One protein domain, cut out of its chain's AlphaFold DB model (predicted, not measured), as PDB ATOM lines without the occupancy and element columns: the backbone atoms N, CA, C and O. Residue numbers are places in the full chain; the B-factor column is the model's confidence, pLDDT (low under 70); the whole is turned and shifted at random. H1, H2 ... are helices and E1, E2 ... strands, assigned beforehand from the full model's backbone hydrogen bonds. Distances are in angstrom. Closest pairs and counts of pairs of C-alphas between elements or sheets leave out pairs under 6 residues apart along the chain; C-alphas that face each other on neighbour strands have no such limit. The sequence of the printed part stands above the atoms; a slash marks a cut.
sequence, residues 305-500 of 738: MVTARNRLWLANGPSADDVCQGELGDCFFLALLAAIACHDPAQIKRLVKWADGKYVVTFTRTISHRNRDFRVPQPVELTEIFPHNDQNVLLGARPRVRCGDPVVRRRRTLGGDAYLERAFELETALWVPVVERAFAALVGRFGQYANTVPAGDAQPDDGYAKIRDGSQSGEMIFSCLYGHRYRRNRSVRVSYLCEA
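What this domain is: This is residues 305 to 500 of the 738 residues of the protein "Calpain catalytic domain-containing protein" of Acrocarpospora corrugata (UniProt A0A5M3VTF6). A strongly twisted sheet of three strands, E1 to E3, has H3 running slantwise over one face, with further helices gathered about H1. From this body a thin two-stranded arm, E5 and E6, reaches away, with the short pair E4 and E7 at its base; the arm and the tip of the E2 and E3 hairpin at the far end make the length. The printed part has 196 residues with seven named helices and seven named strands, in the order H1 H2 E1 E2 E3 E4 E5 E6 E7 H3 H4 H5 H6 H7; the class is mixed, and the three sheets, E1 E2 E3, E4 E7 and E5 E6, are antiparallel. It is only just compact, close to loose, with a radius of gyration of the C-alphas of 19.6 A and spans of 82 by 38 by 33 A.

How they stand to each other: E1, residues 352 to 355, E2, 358 to 369, and E3, 372 to 382, form a meander, each strand the antiparallel neighbour of the one before; N 353 and O 360 are 2.9 A apart, N 365 and O 376 2.9 A. H3, residues 431 to 446, is on this sheet at a height of 7.8 A, over E2 and E3, slantwise at 39 degrees to E2 on the local plane; the closest C-alphas of H3 and E3 are those of Ala 438 and Val 380, 5.9 A. H2, residues 345 to 351, is on the opposite face, over none of the strands. H5, residues 474 to 482, is on the sheet and only just over none of its strands, with 2 C-alphas falling on E2; its Cys 480 comes closest to Thr 364 of E2, C-alphas 4.6 A apart. The hub is H1, residues 331 to 343: with residues 332 to 336 it touches H5 at a steep tilt of 46 degrees, the same way, closest C-alphas Phe 332 and Gly 474, 6.1 A. With residues 336 to 340 it touches H7, residues 490 to 499, closest C-alphas Ala 339 and Tyr 496, 6.2 A. H1 only just touches H3, with 3 pairs of C-alphas within 8 A, closest Leu 337 and Val 432, 7.7 A; it also only just touches H2, only at the corner, with 3 such pairs, closest Ala 341 and Ile 348, 6.9 A. H4, residues 463 to 468, touches H3 about perpendicular, 76 degrees, closest C-alphas Gly 463 and Ala 440, 4.0 A. H6, residues 485 to 488, is close to but not clearly touching H5, closest C-alphas Tyr 486 and Ser 479, 6.2 A. In the arm, E5, residues 408 to 414, and E6, 417 to 422, form a hairpin, N 412 and O 419 3.0 A apart; E4, 399 to 401, pairs with E7, 425 to 428, N 427 and O 400 2.8 A apart. Every O i to N i+4 pair is within hydrogen-bond range in H1, H2, H3, H4, H5 and H7; H6 is too short for such a pair.

Where its parts are: H1 begins at C-alpha 331, (22.697, -26.129, -29.492), and is 18.3 A long. E2 measures 32.0 A, E3 30.8 A and H3 22.0 A, while E5 is 16.5 A and E6 15.6 A. H7, 13.6 A long, ends at C-alpha 499, (29.952, -18.372, -41.931).

The domain as a whole: The two C-alphas farthest apart are those of Arg 370 and Gly 416, 81.9 A. The printed part has no cut, and the links E3 to E4 and H3 to H4, 16 residues each, are long. Mean pLDDT of the printed part is 81.3; low stretches include residues 405 to 414, 417 to 422, 451 to 461 and 484 to 500.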
ATOM      1  N   MET A 305      28.522 -50.386 -33.283       61.38
ATOM      2  CA  MET A 305      29.135 -49.206 -32.680       61.38
ATOM      3  C   MET A 305      30.470 -49.604 -32.045       61.38
ATOM      4  O   MET A 305      30.508 -50.363 -31.077       61.38
ATOM      5  N   VAL A 306      31.572 -49.093 -32.590       64.62
ATOM      6  CA  VAL A 306      32.913 -49.261 -32.033       64.62
ATOM      7  C   VAL A 306      33.370 -47.900 -31.532       64.62
ATOM      8  O   VAL A 306      33.972 -47.118 -32.267       64.62
ATOM      9  N   THR A 307      33.132 -47.610 -30.250       60.44
ATOM     10  CA  THR A 307      33.831 -46.505 -29.586       60.44
ATOM     11  C   THR A 307      35.329 -46.755 -29.719       60.44
ATOM     12  O   THR A 307      35.881 -47.713 -29.166       60.44
ATOM     13  N   ALA A 308      35.985 -45.924 -30.529       59.22
ATOM     14  CA  ALA A 308      37.390 -46.064 -30.854       59.22
ATOM     15  C   ALA A 308      38.202 -45.794 -29.583       59.22
ATOM     16  O   ALA A 308      38.437 -44.641 -29.227       59.22
ATOM     17  N   ARG A 309      38.559 -46.872 -28.868       59.22
ATOM     18  CA  ARG A 309      39.099 -46.814 -27.502       59.22
ATOM     19  C   ARG A 309      40.201 -45.759 -27.399       59.22
ATOM     20  O   ARG A 309      41.240 -45.867 -28.051       59.22
ATOM     21  N   ASN A 310      39.916 -44.732 -26.599       62.69
ATOM     22  CA  ASN A 310      40.814 -43.643 -26.225       62.69
ATOM     23  C   ASN A 310      41.310 -42.793 -27.420       62.69
ATOM     24  O   ASN A 310      42.322 -42.098 -27.326       62.69
ATOM     25  N   ARG A 311      40.580 -42.792 -28.548       82.38
ATOM     26  CA  ARG A 311      40.803 -41.856 -29.656       82.38
ATOM     27  C   ARG A 311      40.004 -40.574 -29.447       82.38
ATOM     28  O   ARG A 311      38.844 -40.457 -29.829       82.38
ATOM     29  N   LEU A 312      40.686 -39.578 -28.887       91.69
ATOM     30  CA  LEU A 312      40.176 -38.210 -28.785       91.69
ATOM     31  C   LEU A 312      39.774 -37.638 -30.160       91.69
ATOM     32  O   LEU A 312      38.770 -36.942 -30.275       91.69
ATOM     33  N   TRP A 313      40.524 -37.993 -31.207       93.19
ATOM     34  CA  TRP A 313      40.295 -37.576 -32.590       93.19
ATOM     35  C   TRP A 313      40.150 -38.789 -33.512       93.19
ATOM     36  O   TRP A 313      40.867 -39.780 -33.347       93.19
ATOM     37  N   LEU A 314      39.311 -38.671 -34.541       90.94
ATOM     38  CA  LEU A 314      39.355 -39.565 -35.700       90.94
ATOM     39  C   LEU A 314      40.553 -39.205 -36.601       90.94
ATOM     40  O   LEU A 314      41.265 -38.230 -36.349       90.94
ATOM     41  N   ALA A 315      40.794 -39.997 -37.652       84.69
ATOM     42  CA  ALA A 315      42.016 -39.930 -38.469       84.69
ATOM     43  C   ALA A 315      42.367 -38.522 -39.002       84.69
ATOM     44  O   ALA A 315      43.545 -38.178 -39.094       84.69
ATOM     45  N   ASN A 316      41.360 -37.689 -39.285       86.38
ATOM     46  CA  ASN A 316      41.535 -36.350 -39.857       86.38
ATOM     47  C   ASN A 316      41.658 -35.226 -38.799       86.38
ATOM     48  O   ASN A 316      41.841 -34.061 -39.149       86.38
ATOM     49  N   GLY A 317      41.610 -35.547 -37.500       94.00
ATOM     50  CA  GLY A 317      41.485 -34.561 -36.422       94.00
ATOM     51  C   GLY A 317      40.024 -34.183 -36.127       94.00
ATOM     52  O   GLY A 317      39.127 -34.886 -36.582       94.00
ATOM     53  N   PRO A 318      39.783 -33.094 -35.367       96.06
ATOM     54  CA  PRO A 318      38.447 -32.538 -35.172       96.06
ATOM     55  C   PRO A 318      37.830 -32.114 -36.502       96.06
ATOM     56  O   PRO A 318      38.488 -31.445 -37.301       96.06
ATOM     57  N   SER A 319      36.565 -32.453 -36.699       95.44
ATOM     58  CA  SER A 319      35.767 -32.111 -37.873       95.44
ATOM     59  C   SER A 319      34.369 -31.668 -37.441       95.44
ATOM     60  O   SER A 319      33.876 -32.111 -36.407       95.44
ATOM     61  N   ALA A 320      33.714 -30.801 -38.220       95.06
ATOM     62  CA  ALA A 320      32.325 -30.416 -37.954       95.06
ATOM     63  C   ALA A 320      31.389 -31.640 -37.952       95.06
ATOM     64  O   ALA A 320      30.509 -31.729 -37.105       95.06
ATOM     65  N   ASP A 321      31.667 -32.629 -38.811       93.56
ATOM     66  CA  ASP A 321      30.937 -33.899 -38.883       93.56
ATOM     67  C   ASP A 321      31.033 -34.747 -37.600       93.56
ATOM     68  O   ASP A 321      30.327 -35.745 -37.489       93.56
ATOM     69  N   ASP A 322      31.943 -34.433 -36.672       94.25
ATOM     70  CA  ASP A 322      32.062 -35.152 -35.397       94.25
ATOM     71  C   ASP A 322      31.009 -34.680 -34.378       94.25
ATOM     72  O   ASP A 322      30.745 -35.373 -33.396       94.25
ATOM     73  N   VAL A 323      30.421 -33.499 -34.595       94.06
ATOM     74  CA  VAL A 323      29.458 -32.852 -33.700       94.06
ATOM     75  C   VAL A 323      28.038 -33.291 -34.057       94.06
ATOM     76  O   VAL A 323      27.647 -33.290 -35.223       94.06
ATOM     77  N   CYS A 324      27.250 -33.661 -33.048       92.69
ATOM     78  CA  CYS A 324      25.818 -33.925 -33.184       92.69
ATOM     79  C   CYS A 324      25.130 -33.583 -31.865       92.69
ATOM     80  O   CYS A 324      25.621 -33.975 -30.806       92.69
ATOM     81  N   GLN A 325      23.997 -32.883 -31.905       89.50
ATOM     82  CA  GLN A 325      23.251 -32.607 -30.680       89.50
ATOM     83  C   GLN A 325      22.622 -33.893 -30.137       89.50
ATOM     84  O   GLN A 325      21.936 -34.616 -30.855       89.50
ATOM     85  N   GLY A 326      22.901 -34.178 -28.866       87.75
ATOM     86  CA  GLY A 326      22.187 -35.173 -28.070       87.75
ATOM     87  C   GLY A 326      21.234 -34.503 -27.080       87.75
ATOM     88  O   GLY A 326      21.182 -33.281 -26.979       87.75
ATOM     89  N   GLU A 327      20.533 -35.317 -26.294       85.81
ATOM     90  CA  GLU A 327      19.471 -34.900 -25.359       85.81
ATOM     91  C   GLU A 327      19.910 -33.892 -24.276       85.81
ATOM     92  O   GLU A 327      19.083 -33.152 -23.747       85.81
ATOM     93  N   LEU A 328      21.205 -33.851 -23.940       85.50
ATOM     94  CA  LEU A 328      21.763 -32.989 -22.885       85.50
ATOM     95  C   LEU A 328      22.488 -31.737 -23.411       85.50
ATOM     96  O   LEU A 328      22.920 -30.911 -22.608       85.50
ATOM     97  N   GLY A 329      22.680 -31.612 -24.727       82.38
ATOM     98  CA  GLY A 329      23.596 -30.625 -25.306       82.38
ATOM     99  C   GLY A 329      22.967 -29.260 -25.587       82.38
ATOM    100  O   GLY A 329      21.833 -29.172 -26.058       82.38
ATOM    101  N   ASP A 330      23.736 -28.191 -25.365       88.81
ATOM    102  CA  ASP A 330      23.381 -26.824 -25.768       88.81
ATOM    103  C   ASP A 330      23.646 -26.641 -27.278       88.81
ATOM    104  O   ASP A 330      24.765 -26.841 -27.765       88.81
ATOM    105  N   CYS A 331      22.613 -26.263 -28.037       90.75
ATOM    106  CA  CYS A 331      22.697 -26.129 -29.492       90.75
ATOM    107  C   CYS A 331      23.646 -25.008 -29.945       90.75
ATOM    108  O   CYS A 331      24.358 -25.181 -30.935       90.75
ATOM    109  N   PHE A 332      23.729 -23.890 -29.216       89.75
ATOM    110  CA  PHE A 332      24.656 -22.796 -29.519       89.75
ATOM    111  C   PHE A 332      26.105 -23.201 -29.231       89.75
ATOM    112  O   PHE A 332      27.006 -22.869 -30.004       89.75
ATOM    113  N   PHE A 333      26.333 -23.951 -28.153       93.25
ATOM    114  CA  PHE A 333      27.633 -24.512 -27.805       93.25
ATOM    115  C   PHE A 333      28.129 -25.480 -28.882       93.25
ATOM    116  O   PHE A 333      29.249 -25.334 -29.382       93.25
ATOM    117  N   LEU A 334      27.288 -26.435 -29.285       94.19
ATOM    118  CA  LEU A 334      27.640 -27.440 -30.286       94.19
ATOM    119  C   LEU A 334      27.793 -26.834 -31.688       94.19
ATOM    120  O   LEU A 334      28.795 -27.106 -32.350       94.19
ATOM    121  N   ALA A 335      26.895 -25.939 -32.115       92.88
ATOM    122  CA  ALA A 335      27.044 -25.209 -33.379       92.88
ATOM    123  C   ALA A 335      28.372 -24.429 -33.432       92.88
ATOM    124  O   ALA A 335      29.062 -24.414 -34.455       92.88
ATOM    125  N   LEU A 336      28.783 -23.838 -32.306       94.12
ATOM    126  CA  LEU A 336      30.061 -23.149 -32.206       94.12
ATOM    127  C   LEU A 336      31.260 -24.110 -32.249       94.12
ATOM    128  O   LEU A 336      32.257 -23.796 -32.897       94.12
ATOM    129  N   LEU A 337      31.182 -25.286 -31.616       95.56
ATOM    130  CA  LEU A 337      32.218 -26.317 -31.751       95.56
ATOM    131  C   LEU A 337      32.347 -26.812 -33.198       95.56
ATOM    132  O   LEU A 337      33.471 -26.974 -33.673       95.56
ATOM    133  N   ALA A 338      31.233 -26.991 -33.911       94.88
ATOM    134  CA  ALA A 338      31.232 -27.367 -35.323       94.88
ATOM    135  C   ALA A 338      31.890 -26.284 -36.198       94.88
ATOM    136  O   ALA A 338      32.766 -26.595 -37.012       94.88
ATOM    137  N   ALA A 339      31.567 -25.004 -35.971       93.56
ATOM    138  CA  ALA A 339      32.232 -23.881 -36.634       93.56
ATOM    139  C   ALA A 339      33.747 -23.860 -36.345       93.56
ATOM    140  O   ALA A 339      34.563 -23.738 -37.259       93.56
ATOM    141  N   ILE A 340      34.163 -24.067 -35.092       95.12
ATOM    142  CA  ILE A 340      35.591 -24.113 -34.746       95.12
ATOM    143  C   ILE A 340      36.288 -25.303 -35.415       95.12
ATOM    144  O   ILE A 340      37.381 -25.132 -35.951       95.12
ATOM    145  N   ALA A 341      35.663 -26.479 -35.459       95.50
ATOM    146  CA  ALA A 341      36.218 -27.648 -36.137       95.50
ATOM    147  C   ALA A 341      36.331 -27.461 -37.662       95.50
ATOM    148  O   ALA A 341      37.276 -27.957 -38.272       95.50
ATOM    149  N   CYS A 342      35.410 -26.712 -38.276       94.31
ATOM    150  CA  CYS A 342      35.437 -26.386 -39.702       94.31
ATOM    151  C   CYS A 342      36.554 -25.387 -40.077       94.31
ATOM    152  O   CYS A 342      37.166 -25.538 -41.137       94.31
ATOM    153  N   HIS A 343      36.831 -24.382 -39.233       93.25
ATOM    154  CA  HIS A 343      37.672 -23.228 -39.603       93.25
ATOM    155  C   HIS A 343      39.012 -23.102 -38.826       93.25
ATOM    156  O   HIS A 343      39.983 -22.597 -39.387       93.25
ATOM    157  N   ASP A 344      39.122 -23.565 -37.573       96.06
ATOM    158  CA  ASP A 344      40.387 -23.679 -36.808       96.06
ATOM    159  C   ASP A 344      40.366 -24.947 -35.924       96.06
ATOM    160  O   ASP A 344      40.353 -24.863 -34.690       96.06
ATOM    161  N   PRO A 345      40.415 -26.158 -36.519       96.06
ATOM    162  CA  PRO A 345      40.488 -27.410 -35.760       96.06
ATOM    163  C   PRO A 345      41.758 -27.501 -34.895       96.06
ATOM    164  O   PRO A 345      41.822 -28.281 -33.941       96.06
ATOM    165  N   ALA A 346      42.778 -26.679 -35.167       95.88
ATOM    166  CA  ALA A 346      43.932 -26.550 -34.288       95.88
ATOM    167  C   ALA A 346      43.586 -25.853 -32.958       95.88
ATOM    168  O   ALA A 346      44.290 -26.084 -31.978       95.88
ATOM    169  N   GLN A 347      42.511 -25.059 -32.863       95.81
ATOM    170  CA  GLN A 347      42.027 -24.528 -31.585       95.81
ATOM    171  C   GLN A 347      41.478 -25.633 -30.687       95.81
ATOM    172  O   GLN A 347      41.861 -25.690 -29.522       95.81
ATOM    173  N   ILE A 348      40.679 -26.558 -31.218       96.69
ATOM    174  CA  ILE A 348      40.178 -27.707 -30.447       96.69
ATOM    175  C   ILE A 348      41.347 -28.586 -29.964       96.69
ATOM    176  O   ILE A 348      41.409 -28.935 -28.785       96.69
ATOM    177  N   LYS A 349      42.352 -28.838 -30.820       96.06
ATOM    178  CA  LYS A 349      43.597 -29.536 -30.426       96.06
ATOM    179  C   LYS A 349      44.430 -28.786 -29.369       96.06
ATOM    180  O   LYS A 349      45.235 -29.410 -28.686       96.06
ATOM    181  N   ARG A 350      44.281 -27.460 -29.241       95.88
ATOM    182  CA  ARG A 350      44.909 -26.651 -28.173       95.88
ATOM    183  C   ARG A 350      44.092 -26.665 -26.878       95.88
ATOM    184  O   ARG A 350      44.689 -26.589 -25.806       95.88
ATOM    185  N   LEU A 351      42.764 -26.738 -26.987       96.50
ATOM    186  CA  LEU A 351      41.828 -26.765 -25.862       96.50
ATOM    187  C   LEU A 351      41.920 -28.066 -25.068       96.50
ATOM    188  O   LEU A 351      41.973 -28.003 -23.841       96.50
ATOM    189  N   VAL A 352      41.951 -29.217 -25.749       96.88
ATOM    190  CA  VAL A 352      41.919 -30.541 -25.112       96.88
ATOM    191  C   VAL A 352      43.285 -31.210 -25.128       96.88
ATOM    192  O   VAL A 352      43.921 -31.332 -26.175       96.88
ATOM    193  N   LYS A 353      43.698 -31.724 -23.971       95.25
ATOM    194  CA  LYS A 353      44.864 -32.596 -23.814       95.25
ATOM    195  C   LYS A 353      44.463 -33.889 -23.114       95.25
ATOM    196  O   LYS A 353      43.558 -33.890 -22.287       95.25
ATOM    197  N   TRP A 354      45.171 -34.967 -23.427       93.69
ATOM    198  CA  TRP A 354      45.144 -36.211 -22.665       93.69
ATOM    199  C   TRP A 354      46.477 -36.342 -21.927       93.69
ATOM    200  O   TRP A 354      47.530 -36.292 -22.565       93.69
ATOM    201  N   ALA A 355      46.430 -36.447 -20.603       90.44
ATOM    202  CA  ALA A 355      47.597 -36.596 -19.737       90.44
ATOM    203  C   ALA A 355      47.196 -37.373 -18.478       90.44
ATOM    204  O   ALA A 355      46.082 -37.214 -17.989       90.44
ATOM    205  N   ASP A 356      48.087 -38.227 -17.973       91.81
ATOM    206  CA  ASP A 356      47.944 -38.914 -16.678       91.81
ATOM    207  C   ASP A 356      46.597 -39.642 -16.468       91.81
ATOM    208  O   ASP A 356      46.034 -39.667 -15.373       91.81
ATOM    209  N   GLY A 357      46.055 -40.237 -17.540       91.19
ATOM    210  CA  GLY A 357      44.779 -40.966 -17.517       91.19
ATOM    211  C   GLY A 357      43.527 -40.080 -17.454       91.19
ATOM    212  O   GLY A 357      42.444 -40.579 -17.148       91.19
ATOM    213  N   LYS A 358      43.659 -38.775 -17.717       94.69
ATOM    214  CA  LYS A 358      42.576 -37.785 -17.682       94.69
ATOM    215  C   LYS A 358      42.546 -36.927 -18.944       94.69
ATOM    216  O   LYS A 358      43.577 -36.619 -19.548       94.69
ATOM    217  N   TYR A 359      41.352 -36.449 -19.287       95.38
ATOM    218  CA  TYR A 359      41.204 -35.334 -20.220       95.38
ATOM    219  C   TYR A 359      41.345 -34.019 -19.454       95.38
ATOM    220  O   TYR A 359      40.744 -33.845 -18.396       95.38
ATOM    221  N   VAL A 360      42.111 -33.079 -20.000       96.62
ATOM    222  CA  VAL A 360      42.241 -31.714 -19.483       96.62
ATOM    223  C   VAL A 360      41.791 -30.753 -20.572       96.62
ATOM    224  O   VAL A 360      42.447 -30.638 -21.609       96.62
ATOM    225  N   VAL A 361      40.681 -30.054 -20.338       97.00
ATOM    226  CA  VAL A 361      40.170 -29.013 -21.242       97.00
ATOM    227  C   VAL A 361      40.453 -27.650 -20.628       97.00
ATOM    228  O   VAL A 361      40.089 -27.397 -19.483       97.00
ATOM    229  N   THR A 362      41.139 -26.769 -21.356       97.19
ATOM    230  CA  THR A 362      41.542 -25.449 -20.842       97.19
ATOM    231  C   THR A 362      40.705 -24.338 -21.461       97.19
ATOM    232  O   THR A 362      41.029 -23.838 -22.535       97.19
ATOM    233  N   PHE A 363      39.656 -23.915 -20.762       96.31
ATOM    234  CA  PHE A 363      38.880 -22.732 -21.140       96.31
ATOM    235  C   PHE A 363      39.617 -21.449 -20.743       96.31
ATOM    236  O   PHE A 363      40.613 -21.480 -20.024       96.31
ATOM    237  N   THR A 364      39.128 -20.292 -21.180       94.75
ATOM    238  CA  THR A 364      39.567 -18.988 -20.672       94.75
ATOM    239  C   THR A 364      38.420 -18.283 -19.971       94.75
ATOM    240  O   THR A 364      37.507 -17.784 -20.620       94.75
ATOM    241  N   ARG A 365      38.490 -18.187 -18.644       91.81
ATOM    242  CA  ARG A 365      37.504 -17.457 -17.849       91.81
ATOM    243  C   ARG A 365      37.778 -15.960 -17.927       91.81
ATOM    244  O   ARG A 365      38.938 -15.549 -17.849       91.81
ATOM    245  N   THR A 366      36.732 -15.147 -18.044       88.38
ATOM    246  CA  THR A 366      36.849 -13.699 -17.837       88.38
ATOM    247  C   THR A 366      36.589 -13.394 -16.359       88.38
ATOM    248  O   THR A 366      35.678 -13.943 -15.752       88.38
ATOM    249  N   ILE A 367      37.441 -12.572 -15.750       88.06
ATOM    250  CA  ILE A 367      37.330 -12.133 -14.358       88.06
ATOM    251  C   ILE A 367      37.390 -10.612 -14.364       88.06
ATOM    252  O   ILE A 367      38.455 -10.031 -14.582       88.06
ATOM    253  N   SER A 368      36.257  -9.964 -14.126       85.38
ATOM    254  CA  SER A 368      36.188  -8.510 -14.012       85.38
ATOM    255  C   SER A 368      36.617  -8.082 -12.603       85.38
ATOM    256  O   SER A 368      36.006  -8.463 -11.610       85.38
ATOM    257  N   HIS A 369      37.680  -7.285 -12.500       89.31
ATOM    258  CA  HIS A 369      38.153  -6.713 -11.238       89.31
ATOM    259  C   HIS A 369      38.498  -5.234 -11.441       89.31
ATOM    260  O   HIS A 369      39.337  -4.895 -12.278       89.31
ATOM    261  N   ARG A 370      37.848  -4.346 -10.673       89.88
ATOM    262  CA  ARG A 370      37.989  -2.874 -10.763       89.88
ATOM    263  C   ARG A 370      37.810  -2.347 -12.199       89.88
ATOM    264  O   ARG A 370      38.686  -1.663 -12.728       89.88
ATOM    265  N   ASN A 371      36.693  -2.708 -12.834       87.19
ATOM    266  CA  ASN A 371      36.337  -2.336 -14.214       87.19
ATOM    267  C   ASN A 371      37.391  -2.739 -15.270       87.19
ATOM    268  O   ASN A 371      37.528  -2.091 -16.307       87.19
ATOM    269  N   ARG A 372      38.156  -3.810 -15.012       87.12
ATOM    270  CA  ARG A 372      39.083  -4.419 -15.975       87.12
ATOM    271  C   ARG A 372      38.851  -5.919 -16.065       87.12
ATOM    272  O   ARG A 372      38.840  -6.605 -15.046       87.12
ATOM    273  N   ASP A 373      38.739  -6.409 -17.292       86.19
ATOM    274  CA  ASP A 373      38.559  -7.826 -17.590       86.19
ATOM    275  C   ASP A 373      39.908  -8.531 -17.721       86.19
ATOM    276  O   ASP A 373      40.657  -8.325 -18.683       86.19
ATOM    277  N   PHE A 374      40.205  -9.398 -16.761       89.06
ATOM    278  CA  PHE A 374      41.333 -10.316 -16.810       89.06
ATOM    279  C   PHE A 374      40.880 -11.633 -17.432       89.06
ATOM    280  O   PHE A 374      39.758 -12.079 -17.214       89.06
ATOM    281  N   ARG A 375      41.747 -12.270 -18.217       89.50
ATOM    282  CA  ARG A 375      41.448 -13.549 -18.864       89.50
ATOM    283  C   ARG A 375      42.393 -14.612 -18.347       89.50
ATOM    284  O   ARG A 375      43.597 -14.533 -18.560       89.50
ATOM    285  N   VAL A 376      41.828 -15.578 -17.636       93.44
ATOM    286  CA  VAL A 376      42.577 -16.587 -16.889       93.44
ATOM    287  C   VAL A 376      42.310 -17.956 -17.511       93.44
ATOM    288  O   VAL A 376      41.148 -18.362 -17.589       93.44
ATOM    289  N   PRO A 377      43.347 -18.678 -17.973       95.69
ATOM    290  CA  PRO A 377      43.208 -20.071 -18.372       95.69
ATOM    291  C   PRO A 377      42.678 -20.900 -17.199       95.69
ATOM    292  O   PRO A 377      43.277 -20.925 -16.126       95.69
ATOM    293  N   GLN A 378      41.551 -21.568 -17.411       96.44
ATOM    294  CA  GLN A 378      40.860 -22.379 -16.423       96.44
ATOM    295  C   GLN A 378      40.869 -23.835 -16.907       96.44
ATOM    296  O   GLN A 378      40.025 -24.207 -17.728       96.44
ATOM    297  N   PRO A 379      41.827 -24.660 -16.448       96.69
ATOM    298  CA  PRO A 379      41.811 -26.085 -16.731       96.69
ATOM    299  C   PRO A 379      40.641 -26.752 -16.002       96.69
ATOM    300  O   PRO A 379      40.317 -26.417 -14.856       96.69
ATOM    301  N   VAL A 380      40.026 -27.711 -16.686       95.88
ATOM    302  CA  VAL A 380      38.994 -28.611 -16.179       95.88
ATOM    303  C   VAL A 380      39.449 -30.035 -16.474       95.88
ATOM    304  O   VAL A 380      39.618 -30.413 -17.633       95.88
ATOM    305  N   GLU A 381      39.681 -30.808 -15.416       96.00
ATOM    306  CA  GLU A 381      40.028 -32.228 -15.503       96.00
ATOM    307  C   GLU A 381      38.769 -33.100 -15.532       96.00
ATOM    308  O   GLU A 381      37.849 -32.885 -14.740       96.00
ATOM    309  N   LEU A 382      38.766 -34.120 -16.392       94.19
ATOM    310  CA  LEU A 382      37.720 -35.135 -16.500       94.19
ATOM    311  C   LEU A 382      38.306 -36.553 -16.501       94.19
ATOM    312  O   LEU A 382      39.321 -36.827 -17.144       94.19
ATOM    313  N   THR A 383      37.595 -37.473 -15.854       90.31
ATOM    314  CA  THR A 383      37.736 -38.930 -16.032       90.31
ATOM    315  C   THR A 383      36.907 -39.415 -17.230       90.31
ATOM    316  O   THR A 383      36.009 -38.702 -17.672       90.31
ATOM    317  N   GLU A 384      37.139 -40.629 -17.738       82.19
ATOM    318  CA  GLU A 384      36.510 -41.147 -18.978       82.19
ATOM    319  C   GLU A 384      34.994 -41.478 -18.894       82.19
ATOM    320  O   GLU A 384      34.450 -42.139 -19.775       82.19
ATOM    321  N   ILE A 385      34.288 -41.044 -17.844       85.12
ATOM    322  CA  ILE A 385      32.861 -41.347 -17.623       85.12
ATOM    323  C   ILE A 385      31.978 -40.347 -18.385       85.12
ATOM    324  O   ILE A 385      31.592 -39.315 -17.840       85.12
ATOM    325  N   PHE A 386      31.667 -40.627 -19.648       87.25
ATOM    326  CA  PHE A 386      30.782 -39.782 -20.462       87.25
ATOM    327  C   PHE A 386      29.322 -40.251 -20.413       87.25
ATOM    328  O   PHE A 386      29.081 -41.454 -20.287       87.25
ATOM    329  N   PRO A 387      28.343 -39.333 -20.517       85.50
ATOM    330  CA  PRO A 387      26.940 -39.711 -20.567       85.50
ATOM    331  C   PRO A 387      26.625 -40.432 -21.885       85.50
ATOM    332  O   PRO A 387      27.075 -40.034 -22.962       85.50
ATOM    333  N   HIS A 388      25.850 -41.503 -21.771       87.56
ATOM    334  CA  HIS A 388      25.289 -42.256 -22.888       87.56
ATOM    335  C   HIS A 388      23.763 -42.261 -22.727       87.56
ATOM    336  O   HIS A 388      23.283 -42.182 -21.596       87.56
ATOM    337  N   ASN A 389      23.013 -42.352 -23.826       84.25
ATOM    338  CA  ASN A 389      21.564 -42.578 -23.760       84.25
ATOM    339  C   ASN A 389      21.233 -44.057 -23.471       84.25
ATOM    340  O   ASN A 389      22.127 -44.906 -23.409       84.25
ATOM    341  N   ASP A 390      19.942 -44.387 -23.375       86.19
ATOM    342  CA  ASP A 390      19.443 -45.754 -23.123       86.19
ATOM    343  C   ASP A 390      19.880 -46.787 -24.183       86.19
ATOM    344  O   ASP A 390      19.919 -47.989 -23.926       86.19
ATOM    345  N   GLN A 391      20.262 -46.326 -25.378       83.38
ATOM    346  CA  GLN A 391      20.797 -47.149 -26.468       83.38
ATOM    347  C   GLN A 391      22.322 -47.355 -26.355       83.38
ATOM    348  O   GLN A 391      22.946 -47.911 -27.263       83.38
ATOM    349  N   ASN A 392      22.934 -46.898 -25.257       82.06
ATOM    350  CA  ASN A 392      24.375 -46.861 -25.022       82.06
ATOM    351  C   ASN A 392      25.147 -46.092 -26.121       82.06
ATOM    352  O   ASN A 392      26.286 -46.428 -26.456       82.06
ATOM    353  N   VAL A 393      24.529 -45.051 -26.692       84.31
ATOM    354  CA  VAL A 393      25.170 -44.124 -27.634       84.31
ATOM    355  C   VAL A 393      25.726 -42.935 -26.859       84.31
ATOM    356  O   VAL A 393      25.025 -42.302 -26.073       84.31
ATOM    357  N   LEU A 394      27.003 -42.636 -27.091       87.19
ATOM    358  CA  LEU A 394      27.715 -41.504 -26.505       87.19
ATOM    359  C   LEU A 394      27.079 -40.175 -26.944       87.19
ATOM    360  O   LEU A 394      27.054 -39.870 -28.136       87.19
ATOM    361  N   LEU A 395      26.592 -39.381 -25.987       86.88
ATOM    362  CA  LEU A 395      25.938 -38.102 -26.280       86.88
ATOM    363  C   LEU A 395      26.931 -37.050 -26.809       86.88
ATOM    364  O   LEU A 395      28.132 -37.116 -26.543       86.88
ATOM    365  N   GLY A 396      26.427 -36.087 -27.585       84.50
ATOM    366  CA  GLY A 396      27.198 -34.961 -28.134       84.50
ATOM    367  C   GLY A 396      28.090 -35.289 -29.344       84.50
ATOM    368  O   GLY A 396      28.547 -34.376 -30.032       84.50
ATOM    369  N   ALA A 397      28.343 -36.568 -29.645       90.69
ATOM    370  CA  ALA A 397      29.224 -36.979 -30.740       90.69
ATOM    371  C   ALA A 397      28.496 -37.767 -31.834       90.69
ATOM    372  O   ALA A 397      27.802 -38.749 -31.569       90.69
ATOM    373  N   ARG A 398      28.725 -37.388 -33.094       90.81
ATOM    374  CA  ARG A 398      28.173 -38.087 -34.258       90.81
ATOM    375  C   ARG A 398      28.927 -39.404 -34.498       90.81
ATOM    376  O   ARG A 398      30.153 -39.384 -34.639       90.81
ATOM    377  N   PRO A 399      28.237 -40.552 -34.618       89.12
ATOM    378  CA  PRO A 399      28.838 -41.764 -35.159       89.12
ATOM    379  C   PRO A 399      29.199 -41.555 -36.635       89.12
ATOM    380  O   PRO A 399      28.367 -41.109 -37.428       89.12
ATOM    381  N   ARG A 400      30.427 -41.904 -37.025       85.88
ATOM    382  CA  ARG A 400      30.919 -41.803 -38.404       85.88
ATOM    383  C   ARG A 400      31.346 -43.173 -38.908       85.88
ATOM    384  O   ARG A 400      31.935 -43.956 -38.168       85.88
ATOM    385  N   VAL A 401      31.101 -43.458 -40.186       82.75
ATOM    386  CA  VAL A 401      31.661 -44.660 -40.821       82.75
ATOM    387  C   VAL A 401      33.184 -44.564 -40.787       82.75
ATOM    388  O   VAL A 401      33.767 -43.579 -41.247       82.75
ATOM    389  N   ARG A 402      33.820 -45.592 -40.227       81.00
ATOM    390  CA  ARG A 402      35.272 -45.712 -40.136       81.00
ATOM    391  C   ARG A 402      35.910 -45.596 -41.521       81.00
ATOM    392  O   ARG A 402      35.641 -46.413 -42.396       81.00
ATOM    393  N   CYS A 403      36.795 -44.618 -41.709       67.62
ATOM    394  CA  CYS A 403      37.606 -44.528 -42.925       67.62
ATOM    395  C   CYS A 403      38.674 -45.631 -42.928       67.62
ATOM    396  O   CYS A 403      39.714 -45.516 -42.281       67.62
ATOM    397  N   GLY A 404      38.386 -46.696 -43.667       70.94
ATOM    398  CA  GLY A 404      39.239 -47.848 -43.942       70.94
ATOM    399  C   GLY A 404      38.520 -48.761 -44.936       70.94
ATOM    400  O   GLY A 404      37.351 -48.519 -45.249       70.94
ATOM    401  N   ASP A 405      39.194 -49.797 -45.438       55.66
ATOM    402  CA  ASP A 405      38.526 -50.779 -46.296       55.66
ATOM    403  C   ASP A 405      37.312 -51.373 -45.562       55.66
ATOM    404  O   ASP A 405      37.439 -51.760 -44.392       55.66
ATOM    405  N   PRO A 406      36.127 -51.441 -46.201       59.12
ATOM    406  CA  PRO A 406      34.936 -51.969 -45.555       59.12
ATOM    407  C   PRO A 406      35.216 -53.404 -45.122       59.12
ATOM    408  O   PRO A 406      35.558 -54.252 -45.950       59.12
ATOM    409  N   VAL A 407      35.064 -53.685 -43.825       57.78
ATOM    410  CA  VAL A 407      35.326 -55.021 -43.292       57.78
ATOM    411  C   VAL A 407      34.220 -55.951 -43.786       57.78
ATOM    412  O   VAL A 407      33.169 -56.099 -43.162       57.78
ATOM    413  N   VAL A 408      34.459 -56.590 -44.933       57.31
ATOM    414  CA  VAL A 408      33.642 -57.681 -45.469       57.31
ATOM    415  C   VAL A 408      33.778 -58.862 -44.510       57.31
ATOM    416  O   VAL A 408      34.631 -59.733 -44.674       57.31
ATOM    417  N   ARG A 409      32.976 -58.856 -43.440       60.38
ATOM    418  CA  ARG A 409      33.126 -59.806 -42.330       60.38
ATOM    419  C   ARG A 409      32.672 -61.217 -42.691       60.38
ATOM    420  O   ARG A 409      33.161 -62.159 -42.070       60.38
ATOM    421  N   ARG A 410      31.776 -61.384 -43.673       59.53
ATOM    422  CA  ARG A 410      31.365 -62.692 -44.211       59.53
ATOM    423  C   ARG A 410      30.789 -62.588 -45.624       59.53
ATOM    424  O   ARG A 410      29.900 -61.787 -45.896       59.53
ATOM    425  N   ARG A 411      31.228 -63.505 -46.488       61.91
ATOM    426  CA  ARG A 411      30.429 -63.999 -47.614       61.91
ATOM    427  C   ARG A 411      29.559 -65.124 -47.062       61.91
ATOM    428  O   ARG A 411      30.106 -66.120 -46.588       61.91
ATOM    429  N   ARG A 412      28.235 -64.974 -47.092       64.44
ATOM    430  CA  ARG A 412      27.308 -66.036 -46.680       64.44
ATOM    431  C   ARG A 412      26.606 -66.563 -47.921       64.44
ATOM    432  O   ARG A 412      25.936 -65.804 -48.612       64.44
ATOM    433  N   THR A 413      26.789 -67.846 -48.212       66.25
ATOM    434  CA  THR A 413      26.069 -68.502 -49.304       66.25
ATOM    435  C   THR A 413      24.778 -69.086 -48.744       66.25
ATOM    436  O   THR A 413      24.837 -69.944 -47.862       66.25
ATOM    437  N   LEU A 414      23.625 -68.621 -49.225       64.31
ATOM    438  CA  LEU A 414      22.310 -69.173 -48.888       64.31
ATOM    439  C   LEU A 414      21.624 -69.553 -50.203       64.31
ATOM    440  O   LEU A 414      21.600 -68.750 -51.125       64.31
ATOM    441  N   GLY A 415      21.141 -70.791 -50.339       78.88
ATOM    442  CA  GLY A 415      20.465 -71.260 -51.564       78.88
ATOM    443  C   GLY A 415      21.336 -71.403 -52.827       78.88
ATOM    444  O   GLY A 415      20.862 -71.935 -53.821       78.88
ATOM    445  N   GLY A 416      22.606 -70.987 -52.788       77.81
ATOM    446  CA  GLY A 416      23.506 -70.917 -53.947       77.81
ATOM    447  C   GLY A 416      23.972 -69.488 -54.235       77.81
ATOM    448  O   GLY A 416      25.082 -69.293 -54.729       77.81
ATOM    449  N   ASP A 417      23.187 -68.498 -53.807       64.94
ATOM    450  CA  ASP A 417      23.511 -67.085 -53.943       64.94
ATOM    451  C   ASP A 417      24.470 -66.608 -52.851       64.94
ATOM    452  O   ASP A 417      24.399 -67.000 -51.682       64.94
ATOM    453  N   ALA A 418      25.413 -65.761 -53.258       66.12
ATOM    454  CA  ALA A 418      26.468 -65.238 -52.406       66.12
ATOM    455  C   ALA A 418      26.135 -63.826 -51.917       66.12
ATOM    456  O   ALA A 418      26.410 -62.843 -52.604       66.12
ATOM    457  N   TYR A 419      25.638 -63.725 -50.688       66.50
ATOM    458  CA  TYR A 419      25.383 -62.443 -50.044       66.50
ATOM    459  C   TYR A 419      26.674 -61.877 -49.443       66.50
ATOM    460  O   TYR A 419      27.438 -62.570 -48.757       66.50
ATOM    461  N   LEU A 420      26.918 -60.600 -49.733       65.12
ATOM    462  CA  LEU A 420      28.073 -59.822 -49.292       65.12
ATOM    463  C   LEU A 420      27.639 -58.928 -48.124       65.12
ATOM    464  O   LEU A 420      27.193 -57.800 -48.320       65.12
ATOM    465  N   GLU A 421      27.754 -59.444 -46.899       69.19
ATOM    466  CA  GLU A 421      27.394 -58.696 -45.695       69.19
ATOM    467  C   GLU A 421      28.463 -57.624 -45.416       69.19
ATOM    468  O   GLU A 421      29.562 -57.910 -44.927       69.19
ATOM    469  N   ARG A 422      28.155 -56.371 -45.774       66.62
ATOM    470  CA  ARG A 422      28.983 -55.205 -45.442       66.62
ATOM    471  C   ARG A 422      28.649 -54.733 -44.031       66.62
ATOM    472  O   ARG A 422      27.685 -54.002 -43.828       66.62
ATOM    473  N   ALA A 423      29.475 -55.124 -43.066       70.06
ATOM    474  CA  ALA A 423      29.443 -54.535 -41.736       70.06
ATOM    475  C   ALA A 423      30.124 -53.158 -41.777       70.06
ATOM    476  O   ALA A 423      31.329 -53.061 -42.024       70.06
ATOM    477  N   PHE A 424      29.363 -52.095 -41.527       75.25
ATOM    478  CA  PHE A 424      29.929 -50.771 -41.287       75.25
ATOM    479  C   PHE A 424      30.350 -50.674 -39.818       75.25
ATOM    480  O   PHE A 424      29.517 -50.773 -38.919       75.25
ATOM    481  N   GLU A 425      31.646 -50.485 -39.571       81.75
ATOM    482  CA  GLU A 425      32.135 -50.090 -38.249       81.75
ATOM    483  C   GLU A 425      31.907 -48.583 -38.095       81.75
ATOM    484  O   GLU A 425      32.440 -47.787 -38.876       81.75
ATOM    485  N   LEU A 426      31.097 -48.191 -37.109       85.75
ATOM    486  CA  LEU A 426      30.925 -46.787 -36.744       85.75
ATOM    487  C   LEU A 426      31.937 -46.433 -35.649       85.75
ATOM    488  O   LEU A 426      31.917 -47.042 -34.580       85.75
ATOM    489  N   GLU A 427      32.808 -45.460 -35.918       89.31
ATOM    490  CA  GLU A 427      33.690 -44.832 -34.930       89.31
ATOM    491  C   GLU A 427      33.117 -43.465 -34.520       89.31
ATOM    492  O   GLU A 427      32.579 -42.722 -35.341       89.31
ATOM    493  N   THR A 428      33.275 -43.103 -33.248       91.44
ATOM    494  CA  THR A 428      32.810 -41.828 -32.684       91.44
ATOM    495  C   THR A 428      34.002 -41.059 -32.116       91.44
ATOM    496  O   THR A 428      34.828 -41.643 -31.411       91.44
ATOM    497  N   ALA A 429      34.113 -39.761 -32.412       93.31
ATOM    498  CA  ALA A 429      35.190 -38.919 -31.889       93.31
ATOM    499  C   ALA A 429      34.895 -38.501 -30.437       93.31
ATOM    500  O   ALA A 429      33.854 -37.907 -30.165       93.31
ATOM    501  N   LEU A 430      35.811 -38.758 -29.497       94.38
ATOM    502  CA  LEU A 430      35.558 -38.453 -28.079       94.38
ATOM    503  C   LEU A 430      35.657 -36.955 -27.737       94.38
ATOM    504  O   LEU A 430      35.230 -36.547 -26.660       94.38
ATOM    505  N   TRP A 431      36.224 -36.112 -28.607       95.69
ATOM    506  CA  TRP A 431      36.504 -34.721 -28.241       95.69
ATOM    507  C   TRP A 431      35.270 -33.860 -27.982       95.69
ATOM    508  O   TRP A 431      35.354 -32.976 -27.134       95.69
ATOM    509  N   VAL A 432      34.147 -34.101 -28.665       95.62
ATOM    510  CA  VAL A 432      32.932 -33.294 -28.471       95.62
ATOM    511  C   VAL A 432      32.374 -33.488 -27.054       95.62
ATOM    512  O   VAL A 432      32.367 -32.507 -26.311       95.62
ATOM    513  N   PRO A 433      32.056 -34.717 -26.589       95.00
ATOM    514  CA  PRO A 433      31.623 -34.963 -25.211       95.00
ATOM    515  C   PRO A 433      32.690 -34.633 -24.167       95.00
ATOM    516  O   PRO A 433      32.344 -34.247 -23.053       95.00
ATOM    517  N   VAL A 434      33.986 -34.724 -24.492       95.75
ATOM    518  CA  VAL A 434      35.056 -34.234 -23.603       95.75
ATOM    519  C   VAL A 434      34.961 -32.720 -23.400       95.75
ATOM    520  O   VAL A 434      35.013 -32.255 -22.262       95.75
ATOM    521  N   VAL A 435      34.819 -31.942 -24.476       96.38
ATOM    522  CA  VAL A 435      34.742 -30.474 -24.407       96.38
ATOM    523  C   VAL A 435      33.417 -30.020 -23.798       96.38
ATOM    524  O   VAL A 435      33.422 -29.145 -22.937       96.38
ATOM    525  N   GLU A 436      32.307 -30.643 -24.180       95.31
ATOM    526  CA  GLU A 436      30.970 -30.362 -23.653       95.31
ATOM    527  C   GLU A 436      30.868 -30.678 -22.158       95.31
ATOM    528  O   GLU A 436      30.524 -29.796 -21.372       95.31
ATOM    529  N   ARG A 437      31.282 -31.874 -21.720       94.62
ATOM    530  CA  ARG A 437      31.286 -32.230 -20.291       94.62
ATOM    531  C   ARG A 437      32.212 -31.337 -19.472       94.62
ATOM    532  O   ARG A 437      31.916 -31.032 -18.317       94.62
ATOM    533  N   ALA A 438      33.333 -30.903 -20.046       95.38
ATOM    534  CA  ALA A 438      34.239 -29.989 -19.363       95.38
ATOM    535  C   ALA A 438      33.651 -28.575 -19.269       95.38
ATOM    536  O   ALA A 438      33.883 -27.887 -18.278       95.38
ATOM    537  N   PHE A 439      32.871 -28.151 -20.265       95.00
ATOM    538  CA  PHE A 439      32.159 -26.880 -20.239       95.00
ATOM    539  C   PHE A 439      30.984 -26.909 -19.256       95.00
ATOM    540  O   PHE A 439      30.865 -25.998 -18.442       95.00
ATOM    541  N   ALA A 440      30.211 -27.997 -19.217       93.19
ATOM    542  CA  ALA A 440      29.236 -28.253 -18.161       93.19
ATOM    543  C   ALA A 440      29.906 -28.178 -16.774       93.19
ATOM    544  O   ALA A 440      29.487 -27.402 -15.920       93.19
ATOM    545  N   ALA A 441      31.020 -28.884 -16.547       93.06
ATOM    546  CA  ALA A 441      31.746 -28.823 -15.274       93.06
ATOM    547  C   ALA A 441      32.323 -27.425 -14.948       93.06
ATOM    548  O   ALA A 441      32.407 -27.054 -13.775       93.06
ATOM    549  N   LEU A 442      32.700 -26.630 -15.956       93.38
ATOM    550  CA  LEU A 442      33.083 -25.224 -15.795       93.38
ATOM    551  C   LEU A 442      31.887 -24.379 -15.317       93.38
ATOM    552  O   LEU A 442      32.018 -23.619 -14.359       93.38
ATOM    553  N   VAL A 443      30.730 -24.546 -15.962       91.44
ATOM    554  CA  VAL A 443      29.482 -23.822 -15.681       91.44
ATOM    555  C   VAL A 443      28.865 -24.229 -14.335       91.44
ATOM    556  O   VAL A 443      28.365 -23.379 -13.600       91.44
ATOM    557  N   GLY A 444      28.968 -25.500 -13.945       89.75
ATOM    558  CA  GLY A 444      28.593 -25.969 -12.610       89.75
ATOM    559  C   GLY A 444      29.372 -25.230 -11.517       89.75
ATOM    560  O   GLY A 444      28.767 -24.639 -10.623       89.75
ATOM    561  N   ARG A 445      30.708 -25.182 -11.654       88.94
ATOM    562  CA  ARG A 445      31.645 -24.595 -10.673       88.94
ATOM    563  C   ARG A 445      31.630 -23.071 -10.587       88.94
ATOM    564  O   ARG A 445      31.892 -22.535  -9.515       88.94
ATOM    565  N   PHE A 446      31.432 -22.379 -11.706       84.94
ATOM    566  CA  PHE A 446      31.594 -20.920 -11.787       84.94
ATOM    567  C   PHE A 446      30.314 -20.176 -12.174       84.94
ATOM    568  O   PHE A 446      30.352 -18.955 -12.289       84.94
ATOM    569  N   GLY A 447      29.205 -20.894 -12.358       83.50
ATOM    570  CA  GLY A 447      27.961 -20.343 -12.875       83.50
ATOM    571  C   GLY A 447      27.907 -20.290 -14.396       83.50
ATOM    572  O   GLY A 447      28.874 -20.603 -15.099       83.50
ATOM    573  N   GLN A 448      26.758 -19.855 -14.912       77.12
ATOM    574  CA  GLN A 448      26.581 -19.618 -16.341       77.12
ATOM    575  C   GLN A 448      27.684 -18.677 -16.861       77.12
ATOM    576  O   GLN A 448      28.098 -17.737 -16.178       77.12
ATOM    577  N   TYR A 449      28.218 -18.966 -18.054       73.06
ATOM    578  CA  TYR A 449      29.351 -18.245 -18.670       73.06
ATOM    579  C   TYR A 449      30.693 -18.334 -17.936       73.06
ATOM    580  O   TYR A 449      31.653 -17.681 -18.345       73.06
ATOM    581  N   ALA A 450      30.764 -19.095 -16.841       71.38
ATOM    582  CA  ALA A 450      31.858 -19.041 -15.878       71.38
ATOM    583  C   ALA A 450      32.142 -17.620 -15.334       71.38
ATOM    584  O   ALA A 450      33.240 -17.341 -14.842       71.38
ATOM    585  N   ASN A 451      31.155 -16.725 -15.424       67.38
ATOM    586  CA  ASN A 451      31.196 -15.393 -14.837       67.38
ATOM    587  C   ASN A 451      30.686 -15.475 -13.402       67.38
ATOM    588  O   ASN A 451      29.747 -16.208 -13.124       67.38
ATOM    589  N   THR A 452      31.318 -14.712 -12.512       56.97
ATOM    590  CA  THR A 452      31.245 -14.803 -11.045       56.97
ATOM    591  C   THR A 452      29.842 -14.984 -10.454       56.97
ATOM    592  O   THR A 452      29.257 -14.035  -9.932       56.97
ATOM    593  N   VAL A 453      29.365 -16.226 -10.415       58.19
ATOM    594  CA  VAL A 453      28.439 -16.664  -9.375       58.19
ATOM    595  C   VAL A 453      29.203 -16.631  -8.040       58.19
ATOM    596  O   VAL A 453      30.370 -17.049  -8.003       58.19
ATOM    597  N   PRO A 454      28.622 -16.077  -6.956       58.69
ATOM    598  CA  PRO A 454      29.254 -16.074  -5.641       58.69
ATOM    599  C   PRO A 454      29.653 -17.492  -5.231       58.69
ATOM    600  O   PRO A 454      28.909 -18.441  -5.454       58.69
ATOM    601  N   ALA A 455      30.818 -17.655  -4.600       54.69
ATOM    602  CA  ALA A 455      31.401 -18.978  -4.343       54.69
ATOM    603  C   ALA A 455      30.557 -19.911  -3.437       54.69
ATOM    604  O   ALA A 455      30.921 -21.072  -3.278       54.69
ATOM    605  N   GLY A 456      29.459 -19.417  -2.847       53.75
ATOM    606  CA  GLY A 456      28.480 -20.206  -2.091       53.75
ATOM    607  C   GLY A 456      27.387 -20.871  -2.941       53.75
ATOM    608  O   GLY A 456      26.869 -21.900  -2.526       53.75
ATOM    609  N   ASP A 457      27.088 -20.357  -4.140       53.88
ATOM    610  CA  ASP A 457      26.036 -20.892  -5.031       53.88
ATOM    611  C   ASP A 457      26.590 -21.923  -6.042       53.88
ATOM    612  O   ASP A 457      25.931 -22.328  -7.006       53.88
ATOM    613  N   ALA A 458      27.830 -22.370  -5.821       52.56
ATOM    614  CA  ALA A 458      28.460 -23.473  -6.535       52.56
ATOM    615  C   ALA A 458      27.870 -24.818  -6.075       52.56
ATOM    616  O   ALA A 458      28.554 -25.641  -5.464       52.56
ATOM    617  N   GLN A 459      26.588 -25.036  -6.379       56.16
ATOM    618  CA  GLN A 459      25.970 -26.351  -6.268       56.16
ATOM    619  C   GLN A 459      26.792 -27.380  -7.070       56.16
ATOM    620  O   GLN A 459      27.203 -27.075  -8.196       56.16
ATOM    621  N   PRO A 460      27.003 -28.602  -6.541       54.25
ATOM    622  CA  PRO A 460      27.588 -29.713  -7.290       54.25
ATOM    623  C   PRO A 460      26.643 -30.266  -8.373       54.25
ATOM    624  O   PRO A 460      27.021 -31.223  -9.050       54.25
ATOM    625  N   ASP A 461      25.447 -29.675  -8.511       55.06
ATOM    626  CA  ASP A 461      24.473 -29.897  -9.577       55.06
ATOM    627  C   ASP A 461      25.136 -30.059 -10.940       55.06
ATOM    628  O   ASP A 461      26.132 -29.400 -11.276       55.06
ATOM    629  N   ASP A 462      24.542 -30.936 -11.746       76.56
ATOM    630  CA  ASP A 462      25.057 -31.199 -13.069       76.56
ATOM    631  C   ASP A 462      25.069 -29.898 -13.894       76.56
ATOM    632  O   ASP A 462      24.125 -29.104 -13.934       76.56
ATOM    633  N   GLY A 463      26.206 -29.643 -14.537       84.44
ATOM    634  CA  GLY A 463      26.358 -28.459 -15.367       84.44
ATOM    635  C   GLY A 463      25.574 -28.525 -16.675       84.44
ATOM    636  O   GLY A 463      25.510 -27.505 -17.357       84.44
ATOM    637  N   TYR A 464      25.005 -29.687 -17.030       89.44
ATOM    638  CA  TYR A 464      24.169 -29.846 -18.214       89.44
ATOM    639  C   TYR A 464      22.833 -29.122 -18.029       89.44
ATOM    640  O   TYR A 464      22.424 -28.401 -18.932       89.44
ATOM    641  N   ALA A 465      22.217 -29.179 -16.844       87.44
ATOM    642  CA  ALA A 465      21.024 -28.398 -16.515       87.44
ATOM    643  C   ALA A 465      21.228 -26.894 -16.792       87.44
ATOM    644  O   ALA A 465      20.445 -26.278 -17.509       87.44
ATOM    645  N   LYS A 466      22.350 -26.327 -16.324       86.06
ATOM    646  CA  LYS A 466      22.699 -24.900 -16.491       86.06
ATOM    647  C   LYS A 466      23.028 -24.477 -17.934       86.06
ATOM    648  O   LYS A 466      22.990 -23.279 -18.221       86.06
ATOM    649  N   ILE A 467      23.397 -25.407 -18.822       87.56
ATOM    650  CA  ILE A 467      23.611 -25.114 -20.256       87.56
ATOM    651  C   ILE A 467      22.371 -25.432 -21.104       87.56
ATOM    652  O   ILE A 467      22.130 -24.747 -22.089       87.56
ATOM    653  N   ARG A 468      21.538 -26.403 -20.704       84.38
ATOM    654  CA  ARG A 468      20.328 -26.809 -21.438       84.38
ATOM    655  C   ARG A 468      19.298 -25.687 -21.561       84.38
ATOM    656  O   ARG A 468      18.589 -25.631 -22.560       84.38
ATOM    657  N   ASP A 469      19.246 -24.776 -20.592       79.00
ATOM    658  CA  ASP A 469      18.293 -23.658 -20.578       79.00
ATOM    659  C   ASP A 469      18.532 -22.613 -21.690       79.00
ATOM    660  O   ASP A 469      17.819 -21.613 -21.755       79.00
ATOM    661  N   GLY A 470      19.528 -22.810 -22.571       67.00
ATOM    662  CA  GLY A 470      19.618 -22.180 -23.898       67.00
ATOM    663  C   GLY A 470      19.821 -20.663 -23.920       67.00
ATOM    664  O   GLY A 470      19.990 -20.072 -24.981       67.00
ATOM    665  N   SER A 471      19.866 -20.015 -22.757       65.88
ATOM    666  CA  SER A 471      20.042 -18.569 -22.597       65.88
ATOM    667  C   SER A 471      21.449 -18.081 -22.969       65.88
ATOM    668  O   SER A 471      21.738 -16.887 -22.861       65.88
ATOM    669  N   GLN A 472      22.334 -18.977 -23.422       67.69
ATOM    670  CA  GLN A 472      23.742 -18.677 -23.599       67.69
ATOM    671  C   GLN A 472      24.055 -17.821 -24.825       67.69
ATOM    672  O   GLN A 472      23.878 -18.236 -25.969       67.69
ATOM    673  N   SER A 473      24.667 -16.651 -24.607       79.69
ATOM    674  CA  SER A 473      25.212 -15.883 -25.726       79.69
ATOM    675  C   SER A 473      26.442 -16.584 -26.323       79.69
ATOM    676  O   SER A 473      27.446 -16.834 -25.646       79.69
ATOM    677  N   GLY A 474      26.393 -16.857 -27.632       83.94
ATOM    678  CA  GLY A 474      27.505 -17.478 -28.363       83.94
ATOM    679  C   GLY A 474      28.821 -16.693 -28.257       83.94
ATOM    680  O   GLY A 474      29.898 -17.279 -28.317       83.94
ATOM    681  N   GLU A 475      28.761 -15.378 -28.007       84.12
ATOM    682  CA  GLU A 475      29.939 -14.558 -27.700       84.12
ATOM    683  C   GLU A 475      30.641 -14.986 -26.405       84.12
ATOM    684  O   GLU A 475      31.871 -15.092 -26.391       84.12
ATOM    685  N   MET A 476      29.897 -15.249 -25.326       84.75
ATOM    686  CA  MET A 476      30.505 -15.657 -24.060       84.75
ATOM    687  C   MET A 476      31.134 -17.047 -24.179       84.75
ATOM    688  O   MET A 476      32.295 -17.208 -23.782       84.75
ATOM    689  N   ILE A 477      30.459 -17.995 -24.840       90.94
ATOM    690  CA  ILE A 477      31.020 -19.320 -25.153       90.94
ATOM    691  C   ILE A 477      32.296 -19.183 -26.004       90.94
ATOM    692  O   ILE A 477      33.351 -19.712 -25.651       90.94
ATOM    693  N   PHE A 478      32.256 -18.411 -27.092       91.81
ATOM    694  CA  PHE A 478      33.412 -18.215 -27.973       91.81
ATOM    695  C   PHE A 478      34.581 -17.525 -27.259       91.81
ATOM    696  O   PHE A 478      35.746 -17.863 -27.489       91.81
ATOM    697  N   SER A 479      34.295 -16.611 -26.326       90.94
ATOM    698  CA  SER A 479      35.317 -16.011 -25.467       90.94
ATOM    699  C   SER A 479      35.971 -17.037 -24.530       90.94
ATOM    700  O   SER A 479      37.192 -16.988 -24.358       90.94
ATOM    701  N   CYS A 480      35.203 -18.008 -24.018       93.44
ATOM    702  CA  CYS A 480      35.714 -19.122 -23.217       93.44
ATOM    703  C   CYS A 480      36.601 -20.065 -24.041       93.44
ATOM    704  O   CYS A 480      37.613 -20.549 -23.534       93.44
ATOM    705  N   LEU A 481      36.263 -20.290 -25.313       94.62
ATOM    706  CA  LEU A 481      36.999 -21.189 -26.206       94.62
ATOM    707  C   LEU A 481      38.257 -20.550 -26.829       94.62
ATOM    708  O   LEU A 481      39.222 -21.268 -27.074       94.62
ATOM    709  N   TYR A 482      38.309 -19.229 -27.064       92.50
ATOM    710  CA  TYR A 482      39.476 -18.552 -27.678       92.50
ATOM    711  C   TYR A 482      40.319 -17.682 -26.738       92.50
ATOM    712  O   TYR A 482      41.456 -17.322 -27.079       92.50
ATOM    713  N   GLY A 483      39.779 -17.281 -25.589       88.50
ATOM    714  CA  GLY A 483      40.472 -16.428 -24.632       88.50
ATOM    715  C   GLY A 483      41.023 -15.142 -25.243       88.50
ATOM    716  O   GLY A 483      40.345 -14.431 -25.983       88.50
ATOM    717  N   HIS A 484      42.283 -14.807 -24.951       68.56
ATOM    718  CA  HIS A 484      42.930 -13.585 -25.456       68.56
ATOM    719  C   HIS A 484      42.917 -13.432 -26.987       68.56
ATOM    720  O   HIS A 484      42.901 -12.296 -27.467       68.56
ATOM    721  N   ARG A 485      42.873 -14.530 -27.759       68.25
ATOM    722  CA  ARG A 485      42.857 -14.463 -29.232       68.25
ATOM    723  C   ARG A 485      41.605 -13.763 -29.764       68.25
ATOM    724  O   ARG A 485      41.713 -13.020 -30.734       68.25
ATOM    725  N   TYR A 486      40.480 -13.875 -29.054       64.31
ATOM    726  CA  TYR A 486      39.197 -13.227 -29.357       64.31
ATOM    727  C   TYR A 486      39.306 -11.760 -29.812       64.31
ATOM    728  O   TYR A 486      38.715 -11.383 -30.817       64.31
ATOM    729  N   ARG A 487      40.086 -10.915 -29.110       63.19
ATOM    730  CA  ARG A 487      40.179  -9.478 -29.448       63.19
ATOM    731  C   ARG A 487      40.998  -9.197 -30.712       63.19
ATOM    732  O   ARG A 487      40.734  -8.197 -31.369       63.19
ATOM    733  N   ARG A 488      41.980 -10.044 -31.045       57.88
ATOM    734  CA  ARG A 488      42.780  -9.914 -32.281       57.88
ATOM    735  C   ARG A 488      42.037 -10.475 -33.497       57.88
ATOM    736  O   ARG A 488      42.209  -9.984 -34.601       57.88
ATOM    737  N   ASN A 489      41.159 -11.444 -33.259       56.53
ATOM    738  CA  ASN A 489      40.397 -12.181 -34.260       56.53
ATOM    739  C   ASN A 489      38.972 -11.614 -34.446       56.53
ATOM    740  O   ASN A 489      37.999 -12.361 -34.471       56.53
ATOM    741  N   ARG A 490      38.825 -10.283 -34.578       54.66
ATOM    742  CA  ARG A 490      37.506  -9.647 -34.809       54.66
ATOM    743  C   ARG A 490      36.868 -10.051 -36.145       54.66
ATOM    744  O   ARG A 490      35.658 -10.229 -36.174       54.66
ATOM    745  N   SER A 491      37.665 -10.238 -37.200       52.19
ATOM    746  CA  SER A 491      37.206 -10.791 -38.485       52.19
ATOM    747  C   SER A 491      36.660 -12.206 -38.305       52.19
ATOM    748  O   SER A 491      35.508 -12.465 -38.605       52.19
ATOM    749  N   VAL A 492      37.446 -13.075 -37.670       57.41
ATOM    750  CA  VAL A 492      37.074 -14.443 -37.280       57.41
ATOM    751  C   VAL A 492      35.820 -14.496 -36.387       57.41
ATOM    752  O   VAL A 492      35.029 -15.415 -36.536       57.41
ATOM    753  N   ARG A 493      35.570 -13.520 -35.498       59.06
ATOM    754  CA  ARG A 493      34.305 -13.439 -34.731       59.06
ATOM    755  C   ARG A 493      33.101 -13.254 -35.653       59.06
ATOM    756  O   ARG A 493      32.115 -13.963 -35.481       59.06
ATOM    757  N   VAL A 494      33.181 -12.305 -36.592       51.03
ATOM    758  CA  VAL A 494      32.119 -12.090 -37.585       51.03
ATOM    759  C   VAL A 494      32.014 -13.339 -38.448       51.03
ATOM    760  O   VAL A 494      30.986 -13.987 -38.393       51.03
ATOM    761  N   SER A 495      33.094 -13.788 -39.090       53.06
ATOM    762  CA  SER A 495      33.119 -15.025 -39.877       53.06
ATOM    763  C   SER A 495      32.590 -16.259 -39.143       53.06
ATOM    764  O   SER A 495      31.958 -17.070 -39.776       53.06
ATOM    765  N   TYR A 496      32.763 -16.473 -37.838       59.03
ATOM    766  CA  TYR A 496      32.288 -17.736 -37.237       59.03
ATOM    767  C   TYR A 496      30.808 -17.670 -36.837       59.03
ATOM    768  O   TYR A 496      30.118 -18.683 -36.884       59.03
ATOM    769  N   LEU A 497      30.294 -16.478 -36.514       51.94
ATOM    770  CA  LEU A 497      28.854 -16.239 -36.353       51.94
ATOM    771  C   LEU A 497      28.138 -16.082 -37.715       51.94
ATOM    772  O   LEU A 497      26.956 -16.407 -37.811       51.94
ATOM    773  N   CYS A 498      28.857 -15.630 -38.753       36.66
ATOM    774  CA  CYS A 498      28.365 -15.286 -40.095       36.66
ATOM    775  C   CYS A 498      28.701 -16.312 -41.210       36.66
ATOM    776  O   CYS A 498      28.054 -16.292 -42.249       36.66
ATOM    777  N   GLU A 499      29.628 -17.254 -41.009       45.59
ATOM    778  CA  GLU A 499      29.952 -18.372 -41.931       45.59
ATOM    779  C   GLU A 499      29.449 -19.723 -41.407       45.59
ATOM    780  O   GLU A 499      29.224 -20.644 -42.187       45.59
ATOM    781  N   ALA A 500      29.040 -19.780 -40.134       40.44
ATOM    782  CA  ALA A 500      27.940 -20.651 -39.715       40.44
ATOM    783  C   ALA A 500      26.594 -20.281 -40.398       40.44
ATOM    784  O   ALA A 500      25.560 -20.823 -40.015       40.44
TER     785      ALA A 500